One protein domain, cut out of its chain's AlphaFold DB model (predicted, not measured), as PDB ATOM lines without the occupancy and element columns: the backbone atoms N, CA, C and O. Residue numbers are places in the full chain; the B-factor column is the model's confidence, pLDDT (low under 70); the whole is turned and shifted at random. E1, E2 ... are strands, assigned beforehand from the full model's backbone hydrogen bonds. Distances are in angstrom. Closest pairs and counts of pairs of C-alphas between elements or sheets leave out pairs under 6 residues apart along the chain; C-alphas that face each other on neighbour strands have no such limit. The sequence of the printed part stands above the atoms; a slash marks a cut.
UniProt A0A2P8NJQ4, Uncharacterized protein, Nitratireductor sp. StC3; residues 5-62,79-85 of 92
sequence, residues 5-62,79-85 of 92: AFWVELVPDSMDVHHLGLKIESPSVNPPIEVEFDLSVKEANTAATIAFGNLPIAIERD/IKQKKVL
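What this domain is: This is residues 5 to 62 and 79 to 85 of the 92 residues of an uncharacterized protein of Nitratireductor sp. StC3 (UniProt A0A2P8NJQ4). Two two-stranded ribbons, the E2-E3 hairpin and the E1-E4 pair, run lengthwise in a loose rod, with links 11 to 16 and 41 to 47 joining them at one end. Toward the other end E5 runs to one side, near E2. The printed part has 65 residues and five named strands, E1 to E5 in chain order, and no named helix; its class is all strand, both sheets are antiparallel, and E5 pairs with no named strand. It is loose, with a radius of gyration of the C-alphas of 14.4 A and spans of 43 by 19 by 18 A.

Where its parts are: Find C-alpha 5 at (42.976, -17.221, -30.501), where E1, residues 5 to 10, begins. E2, residues 17 to 26, covers 29.3 A from C-alpha 17 at (39.026, -16.796, -6.579). E3, residues 29 to 40, covers 29.9 A and bends by 50 degrees at residue 32. E4, residues 48 to 55, covers 20.3 A. E5, residues 79 to 84, ends at C-alpha 84 at (33.912, -26.383, -39.705).

How they stand to each other: Look at E1 and E4, antiparallel at 162 degrees between directions: C-alphas 7 and 51 face each other at 4.4 A, and N 8 and O 50 are within hydrogen-bond range at 2.9 A. E2 and E3 form a hairpin, antiparallel at 163 degrees; C-alphas 21 and 36 face each other at 4.4 A, and N 22 and O 35 are 2.8 A apart, within hydrogen-bond range. E1 is apart from E2 and E3, and E4 is apart from E2 and E3. E5 and E2 are near each other, with 8 pairs of C-alphas within 10 A.

The domain as a whole: The C-alphas of Glu 43 and Arg 61, the two farthest apart, are 42.9 A from each other. Residues 63 to 78 are not printed, and C-alphas 62 and 79 are 20.2 A apart across this cut. Of the links printed whole, E2 to E3 is tight, and E1 to E2 and E3 to E4 are short. The mean pLDDT of the printed part is 87.0, and no printed residue is under 70.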
ATOM      1  N   ALA A   5      43.114 -17.890 -31.777       70.00
ATOM      2  CA  ALA A   5      42.976 -17.221 -30.501       70.00
ATOM      3  C   ALA A   5      41.497 -17.231 -30.136       70.00
ATOM      4  O   ALA A   5      40.636 -17.090 -31.011       70.00
ATOM      5  N   PHE A   6      41.211 -17.405 -28.856       77.06
ATOM      6  CA  PHE A   6      39.870 -17.234 -28.323       77.06
ATOM      7  C   PHE A   6      39.938 -16.280 -27.139       77.06
ATOM      8  O   PHE A   6      40.919 -16.253 -26.392       77.06
ATOM      9  N   TRP A   7      38.898 -15.465 -27.020       80.81
ATOM     10  CA  TRP A   7      38.695 -14.566 -25.901       80.81
ATOM     11  C   TRP A   7      37.377 -14.924 -25.233       80.81
ATOM     12  O   TRP A   7      36.387 -15.216 -25.909       80.81
ATOM     13  N   VAL A   8      37.390 -14.919 -23.908       82.50
ATOM     14  CA  VAL A   8      36.197 -15.059 -23.081       82.50
ATOM     15  C   VAL A   8      36.086 -13.783 -22.263       82.50
ATOM     16  O   VAL A   8      37.065 -13.340 -21.661       82.50
ATOM     17  N   GLU A   9      34.909 -13.172 -22.299       87.19
ATOM     18  CA  GLU A   9      34.560 -12.064 -21.420       87.19
ATOM     19  C   GLU A   9      33.748 -12.629 -20.259       87.19
ATOM     20  O   GLU A   9      32.780 -13.361 -20.472       87.19
ATOM     21  N   LEU A  10      34.190 -12.330 -19.043       86.81
ATOM     22  CA  LEU A  10      33.577 -12.788 -17.804       86.81
ATOM     23  C   LEU A  10      33.195 -11.565 -16.980       86.81
ATOM     24  O   LEU A  10      33.987 -10.632 -16.859       86.81
ATOM     25  N   VAL A  11      32.001 -11.580 -16.398       89.56
ATOM     26  CA  VAL A  11      31.543 -10.549 -15.462       89.56
ATOM     27  C   VAL A  11      31.277 -11.245 -14.128       89.56
ATOM     28  O   VAL A  11      30.173 -11.746 -13.927       89.56
ATOM     29  N   PRO A  12      32.295 -11.367 -13.260       87.31
ATOM     30  CA  PRO A  12      32.141 -12.003 -11.957       87.31
ATOM     31  C   PRO A  12      31.249 -11.152 -11.050       87.31
ATOM     32  O   PRO A  12      31.350  -9.923 -11.036       87.31
ATOM     33  N   ASP A  13      30.380 -11.804 -10.287       89.56
ATOM     34  CA  ASP A  13      29.437 -11.173  -9.360       89.56
ATOM     35  C   ASP A  13      29.974 -11.075  -7.920       89.56
ATOM     36  O   ASP A  13      29.412 -10.338  -7.103       89.56
ATOM     37  N   SER A  14      31.099 -11.732  -7.617       90.62
ATOM     38  CA  SER A  14      31.781 -11.688  -6.321       90.62
ATOM     39  C   SER A  14      33.283 -11.382  -6.441       90.62
ATOM     40  O   SER A  14      33.885 -11.449  -7.512       90.62
ATOM     41  N   MET A  15      33.894 -10.977  -5.320       93.12
ATOM     42  CA  MET A  15      35.335 -10.707  -5.204       93.12
ATOM     43  C   MET A  15      36.048 -11.903  -4.567       93.12
ATOM     44  O   MET A  15      36.489 -11.824  -3.422       93.12
ATOM     45  N   ASP A  16      36.132 -13.007  -5.304       93.50
ATOM     46  CA  ASP A  16      36.752 -14.252  -4.852       93.50
ATOM     47  C   ASP A  16      37.727 -14.818  -5.899       93.50
ATOM     48  O   ASP A  16      38.023 -14.204  -6.932       93.50
ATOM     49  N   VAL A  17      38.294 -15.988  -5.600       92.25
ATOM     50  CA  VAL A  17      39.026 -16.796  -6.579       92.25
ATOM     51  C   VAL A  17      38.045 -17.765  -7.231       92.25
ATOM     52  O   VAL A  17      37.507 -18.643  -6.561       92.25
ATOM     53  N   HIS A  18      37.840 -17.620  -8.537       90.62
ATOM     54  CA  HIS A  18      37.033 -18.543  -9.329       90.62
ATOM     55  C   HIS A  18      37.946 -19.571  -9.997       90.62
ATOM     56  O   HIS A  18      38.851 -19.208 -10.753       90.62
ATOM     57  N   HIS A  19      37.699 -20.851  -9.737       93.94
ATOM     58  CA  HIS A  19      38.363 -21.955 -10.425       93.94
ATOM     59  C   HIS A  19      37.638 -22.212 -11.740       93.94
ATOM     60  O   HIS A  19      36.472 -22.599 -11.729       93.94
ATOM     61  N   LEU A  20      38.284 -21.970 -12.873       92.94
ATOM     62  CA  LEU A  20      37.636 -22.015 -14.179       92.94
ATOM     63  C   LEU A  20      38.286 -23.069 -15.066       92.94
ATOM     64  O   LEU A  20      39.498 -23.279 -15.046       92.94
ATOM     65  N   GLY A  21      37.466 -23.721 -15.882       93.62
ATOM     66  CA  GLY A  21      37.920 -24.667 -16.888       93.62
ATOM     67  C   GLY A  21      37.422 -24.264 -18.262       93.62
ATOM     68  O   GLY A  21      36.264 -23.887 -18.436       93.62
ATOM     69  N   LEU A  22      38.284 -24.397 -19.261       92.31
ATOM     70  CA  LEU A  22      37.919 -24.252 -20.658       92.31
ATOM     71  C   LEU A  22      38.355 -25.483 -21.447       92.31
ATOM     72  O   LEU A  22      39.500 -25.919 -21.362       92.31
ATOM     73  N   LYS A  23      37.432 -26.028 -22.233       92.94
ATOM     74  CA  LYS A  23      37.635 -27.227 -23.040       92.94
ATOM     75  C   LYS A  23      37.360 -26.935 -24.500       92.94
ATOM     76  O   LYS A  23      36.342 -26.331 -24.836       92.94
ATOM     77  N   ILE A  24      38.254 -27.386 -25.369       90.56
ATOM     78  CA  ILE A  24      38.146 -27.222 -26.813       90.56
ATOM     79  C   ILE A  24      38.193 -28.591 -27.467       90.56
ATOM     80  O   ILE A  24      39.208 -29.289 -27.449       90.56
ATOM     81  N   GLU A  25      37.081 -28.935 -28.097       91.75
ATOM     82  CA  GLU A  25      36.907 -30.163 -28.854       91.75
ATOM     83  C   GLU A  25      36.917 -29.813 -30.335       91.75
ATOM     84  O   GLU A  25      36.183 -28.925 -30.784       91.75
ATOM     85  N   SER A  26      37.750 -30.504 -31.109       89.06
ATOM     86  CA  SER A  26      37.789 -30.352 -32.558       89.06
ATOM     87  C   SER A  26      37.754 -31.721 -33.239       89.06
ATOM     88  O   SER A  26      38.171 -32.715 -32.644       89.06
ATOM     89  N   PRO A  27      37.343 -31.803 -34.517       87.00
ATOM     90  CA  PRO A  27      37.299 -33.070 -35.253       87.00
ATOM     91  C   PRO A  27      38.671 -33.724 -35.463       87.00
ATOM     92  O   PRO A  27      38.757 -34.825 -36.004       87.00
ATOM     93  N   SER A  28      39.756 -33.017 -35.150       85.12
ATOM     94  CA  SER A  28      41.134 -33.450 -35.412       85.12
ATOM     95  C   SER A  28      42.017 -33.428 -34.167       85.12
ATOM     96  O   SER A  28      43.182 -33.798 -34.257       85.12
ATOM     97  N   VAL A  29      41.482 -33.023 -33.014       82.25
ATOM     98  CA  VAL A  29      42.207 -32.976 -31.743       82.25
ATOM     99  C   VAL A  29      41.551 -33.962 -30.781       82.25
ATOM    100  O   VAL A  29      40.394 -33.793 -30.404       82.25
ATOM    101  N   ASN A  30      42.286 -35.018 -30.431       84.31
ATOM    102  CA  ASN A  30      41.872 -36.048 -29.481       84.31
ATOM    103  C   ASN A  30      43.107 -36.506 -28.673       84.31
ATOM    104  O   ASN A  30      44.045 -37.014 -29.295       84.31
ATOM    105  N   PRO A  31      43.146 -36.343 -27.336       87.69
ATOM    106  CA  PRO A  31      42.076 -35.827 -26.472       87.69
ATOM    107  C   PRO A  31      41.785 -34.330 -26.696       87.69
ATOM    108  O   PRO A  31      42.602 -33.645 -27.316       87.69
ATOM    109  N   PRO A  32      40.628 -33.816 -26.228       90.94
ATOM    110  CA  PRO A  32      40.335 -32.384 -26.229       90.94
ATOM    111  C   PRO A  32      41.425 -31.571 -25.522       90.94
ATOM    112  O   PRO A  32      42.106 -32.073 -24.627       90.94
ATOM    113  N   ILE A  33      41.575 -30.300 -25.901       89.88
ATOM    114  CA  ILE A  33      42.448 -29.378 -25.160       89.88
ATOM    115  C   ILE A  33      41.659 -28.873 -23.962       89.88
ATOM    116  O   ILE A  33      40.610 -28.257 -24.143       89.88
ATOM    117  N   GLU A  34      42.184 -29.093 -22.763       92.25
ATOM    118  CA  GLU A  34      41.617 -28.588 -21.517       92.25
ATOM    119  C   GLU A  34      42.613 -27.641 -20.851       92.25
ATOM    120  O   GLU A  34      43.808 -27.928 -20.763       92.25
ATOM    121  N   VAL A  35      42.118 -26.480 -20.431       90.31
ATOM    122  CA  VAL A  35      42.882 -25.460 -19.718       90.31
ATOM    123  C   VAL A  35      42.119 -25.118 -18.451       90.31
ATOM    124  O   VAL A  35      41.012 -24.586 -18.520       90.31
ATOM    125  N   GLU A  36      42.716 -25.420 -17.307       92.38
ATOM    126  CA  GLU A  36      42.218 -25.014 -15.994       92.38
ATOM    127  C   GLU A  36      43.038 -23.829 -15.490       92.38
ATOM    128  O   GLU A  36      44.257 -23.775 -15.686       92.38
ATOM    129  N   PHE A  37      42.367 -22.842 -14.905       91.06
ATOM    130  CA  PHE A  37      42.999 -21.621 -14.425       91.06
ATOM    131  C   PHE A  37      42.189 -20.970 -13.305       91.06
ATOM    132  O   PHE A  37      40.963 -21.061 -13.269       91.06
ATOM    133  N   ASP A  38      42.891 -20.245 -12.440       92.75
ATOM    134  CA  ASP A  38      42.285 -19.485 -11.352       92.75
ATOM    135  C   ASP A  38      42.151 -18.015 -11.748       92.75
ATOM    136  O   ASP A  38      43.129 -17.362 -12.134       92.75
ATOM    137  N   LEU A  39      40.941 -17.474 -11.626       90.44
ATOM    138  CA  LEU A  39      40.664 -16.054 -11.796       90.44
ATOM    139  C   LEU A  39      40.481 -15.405 -10.422       90.44
ATOM    140  O   LEU A  39      39.451 -15.576  -9.780       90.44
ATOM    141  N   SER A  40      41.474 -14.630  -9.983       92.50
ATOM    142  CA  SER A  40      41.366 -13.811  -8.771       92.50
ATOM    143  C   SER A  40      40.713 -12.466  -9.095       92.50
ATOM    144  O   SER A  40      41.306 -11.631  -9.788       92.50
ATOM    145  N   VAL A  41      39.499 -12.256  -8.587       90.75
ATOM    146  CA  VAL A  41      38.698 -11.052  -8.833       90.75
ATOM    147  C   VAL A  41      38.917 -10.046  -7.707       90.75
ATOM    148  O   VAL A  41      38.684 -10.332  -6.537       90.75
ATOM    149  N   LYS A  42      39.376  -8.842  -8.064       91.69
ATOM    150  CA  LYS A  42      39.618  -7.746  -7.104       91.69
ATOM    151  C   LYS A  42      38.470  -6.740  -7.023       91.69
ATOM    152  O   LYS A  42      38.445  -5.936  -6.100       91.69
ATOM    153  N   GLU A  43      37.564  -6.769  -7.995       91.50
ATOM    154  CA  GLU A  43      36.406  -5.883  -8.093       91.50
ATOM    155  C   GLU A  43      35.263  -6.637  -8.786       91.50
ATOM    156  O   GLU A  43      35.438  -7.143  -9.895       91.50
ATOM    157  N   ALA A  44      34.115  -6.747  -8.115       90.06
ATOM    158  CA  ALA A  44      32.930  -7.411  -8.655       90.06
ATOM    159  C   ALA A  44      32.214  -6.529  -9.691       90.06
ATOM    160  O   ALA A  44      32.273  -5.302  -9.625       90.06
ATOM    161  N   ASN A  45      31.472  -7.158 -10.605       89.50
ATOM    162  CA  ASN A  45      30.729  -6.527 -11.705       89.50
ATOM    163  C   ASN A  45      31.599  -5.784 -12.737       89.50
ATOM    164  O   ASN A  45      31.076  -5.030 -13.558       89.50
ATOM    165  N   THR A  46      32.911  -6.023 -12.737       88.00
ATOM    166  CA  THR A  46      33.836  -5.495 -13.745       88.00
ATOM    167  C   THR A  46      34.164  -6.584 -14.756       88.00
ATOM    168  O   THR A  46      34.612  -7.669 -14.390       88.00
ATOM    169  N   ALA A  47      33.957  -6.296 -16.043       86.06
ATOM    170  CA  ALA A  47      34.269  -7.237 -17.112       86.06
ATOM    171  C   ALA A  47      35.776  -7.542 -17.160       86.06
ATOM    172  O   ALA A  47      36.609  -6.640 -17.276       86.06
ATOM    173  N   ALA A  48      36.119  -8.825 -17.109       85.00
ATOM    174  CA  ALA A  48      37.464  -9.338 -17.296       85.00
ATOM    175  C   ALA A  48      37.549 -10.061 -18.646       85.00
ATOM    176  O   ALA A  48      36.764 -10.966 -18.936       85.00
ATOM    177  N   THR A  49      38.521  -9.683 -19.478       86.44
ATOM    178  CA  THR A  49      38.805 -10.381 -20.737       86.44
ATOM    179  C   THR A  49      39.979 -11.325 -20.544       86.44
ATOM    180  O   THR A  49      41.092 -10.892 -20.242       86.44
ATOM    181  N   ILE A  50      39.752 -12.613 -20.789       85.44
ATOM    182  CA  ILE A  50      40.809 -13.622 -20.803       85.44
ATOM    183  C   ILE A  50      41.032 -14.043 -22.247       85.44
ATOM    184  O   ILE A  50      40.120 -14.531 -22.915       85.44
ATOM    185  N   ALA A  51      42.251 -13.831 -22.736       84.44
ATOM    186  CA  ALA A  51      42.648 -14.179 -24.088       84.44
ATOM    187  C   ALA A  51      43.667 -15.313 -24.060       84.44
ATOM    188  O   ALA A  51      44.724 -15.217 -23.438       84.44
ATOM    189  N   PHE A  52      43.370 -16.363 -24.806       81.69
ATOM    190  CA  PHE A  52      44.246 -17.505 -24.973       81.69
ATOM    191  C   PHE A  52      44.711 -17.533 -26.426       81.69
ATOM    192  O   PHE A  52      43.924 -17.710 -27.363       81.69
ATOM    193  N   GLY A  53      46.007 -17.300 -26.614       80.31
ATOM    194  CA  GLY A  53      46.642 -17.262 -27.925       80.31
ATOM    195  C   GLY A  53      47.416 -18.536 -28.243       80.31
ATOM    196  O   GLY A  53      47.797 -19.293 -27.356       80.31
ATOM    197  N   ASN A  54      47.720 -18.717 -29.530       80.06
ATOM    198  CA  ASN A  54      48.617 -19.762 -30.036       80.06
ATOM    199  C   ASN A  54      48.199 -21.201 -29.697       80.06
ATOM    200  O   ASN A  54      49.064 -22.069 -29.584       80.06
ATOM    201  N   LEU A  55      46.898 -21.487 -29.586       78.81
ATOM    202  CA  LEU A  55      46.487 -22.877 -29.432       78.81
ATOM    203  C   LEU A  55      46.766 -23.675 -30.714       78.81
ATOM    204  O   LEU A  55      46.330 -23.255 -31.795       78.81
ATOM    205  N   PRO A  56      47.457 -24.828 -30.621       71.00
ATOM    206  CA  PRO A  56      47.811 -25.652 -31.768       71.00
ATOM    207  C   PRO A  56      46.610 -26.495 -32.216       71.00
ATOM    208  O   PRO A  56      46.590 -27.713 -32.074       71.00
ATOM    209  N   ILE A  57      45.581 -25.843 -32.754       75.62
ATOM    210  CA  ILE A  57      44.393 -26.526 -33.267       75.62
ATOM    211  C   ILE A  57      44.562 -26.722 -34.774       75.62
ATOM    212  O   ILE A  57      44.519 -25.767 -35.552       75.62
ATOM    213  N   ALA A  58      44.732 -27.974 -35.191       73.06
ATOM    214  CA  ALA A  58      44.584 -28.375 -36.584       73.06
ATOM    215  C   ALA A  58      43.132 -28.804 -36.844       73.06
ATOM    216  O   ALA A  58      42.482 -29.370 -35.967       73.06
ATOM    217  N   ILE A  59      42.618 -28.520 -38.043       78.19
ATOM    218  CA  ILE A  59      41.325 -29.023 -38.523       78.19
ATOM    219  C   ILE A  59      41.598 -29.744 -39.840       78.19
ATOM    220  O   ILE A  59      41.637 -29.146 -40.912       78.19
ATOM    221  N   GLU A  60      41.864 -31.039 -39.733       80.44
ATOM    222  CA  GLU A  60      42.209 -31.933 -40.842       80.44
ATOM    223  C   GLU A  60      40.975 -32.635 -41.425       80.44
ATOM    224  O   GLU A  60      41.022 -33.221 -42.511       80.44
ATOM    225  N   ARG A  61      39.850 -32.572 -40.703       85.38
ATOM    226  CA  ARG A  61      38.588 -33.239 -41.030       85.38
ATOM    227  C   ARG A  61      37.420 -32.284 -40.824       85.38
ATOM    228  O   ARG A  61      37.468 -31.414 -39.958       85.38
ATOM    229  N   ASP A  62      36.369 -32.478 -41.611       89.50
ATOM    230  CA  ASP A  62      35.110 -31.761 -41.424       89.50
ATOM    231  C   ASP A  62      34.455 -32.208 -40.113       89.50
ATOM    232  O   ASP A  62      34.551 -33.376 -39.726       89.50
ATOM    233  N   ILE A  79      29.763 -23.045 -24.671       90.56
ATOM    234  CA  ILE A  79      29.663 -21.588 -24.883       90.56
ATOM    235  C   ILE A  79      29.803 -21.199 -26.357       90.56
ATOM    236  O   ILE A  79      29.355 -20.132 -26.786       90.56
ATOM    237  N   LYS A  80      30.415 -22.066 -27.172       88.38
ATOM    238  CA  LYS A  80      30.497 -21.875 -28.620       88.38
ATOM    239  C   LYS A  80      30.489 -23.209 -29.340       88.38
ATOM    240  O   LYS A  80      31.262 -24.101 -29.022       88.38
ATOM    241  N   GLN A  81      29.690 -23.293 -30.395       91.94
ATOM    242  CA  GLN A  81      29.711 -24.409 -31.331       91.94
ATOM    243  C   GLN A  81      29.742 -23.864 -32.754       91.94
ATOM    244  O   GLN A  81      28.996 -22.944 -33.101       91.94
ATOM    245  N   LYS A  82      30.639 -24.400 -33.580       87.56
ATOM    246  CA  LYS A  82      30.753 -24.020 -34.987       87.56
ATOM    247  C   LYS A  82      31.037 -25.247 -35.836       87.56
ATOM    248  O   LYS A  82      32.011 -25.957 -35.606       87.56
ATOM    249  N   LYS A  83      30.223 -25.451 -36.871       88.81
ATOM    250  CA  LYS A  83      30.537 -26.412 -37.924       88.81
ATOM    251  C   LYS A  83      31.708 -25.881 -38.743       88.81
ATOM    252  O   LYS A  83      31.657 -24.754 -39.242       88.81
ATOM    253  N   VAL A  84      32.753 -26.685 -38.872       85.12
ATOM    254  CA  VAL A  84      33.912 -26.383 -39.705       85.12
ATOM    255  C   VAL A  84      33.922 -27.356 -40.872       85.12
ATOM    256  O   VAL A  84      33.849 -28.572 -40.700       85.12
ATOM    257  N   LEU A  85      33.960 -26.788 -42.071       82.19
ATOM    258  CA  LEU A  85      34.050 -27.508 -43.329       82.19
ATOM    259  C   LEU A  85      35.385 -27.152 -43.963       82.19
ATOM    260  O   LEU A  85      35.777 -25.980 -43.957       82.19
TER     261      LEU A  85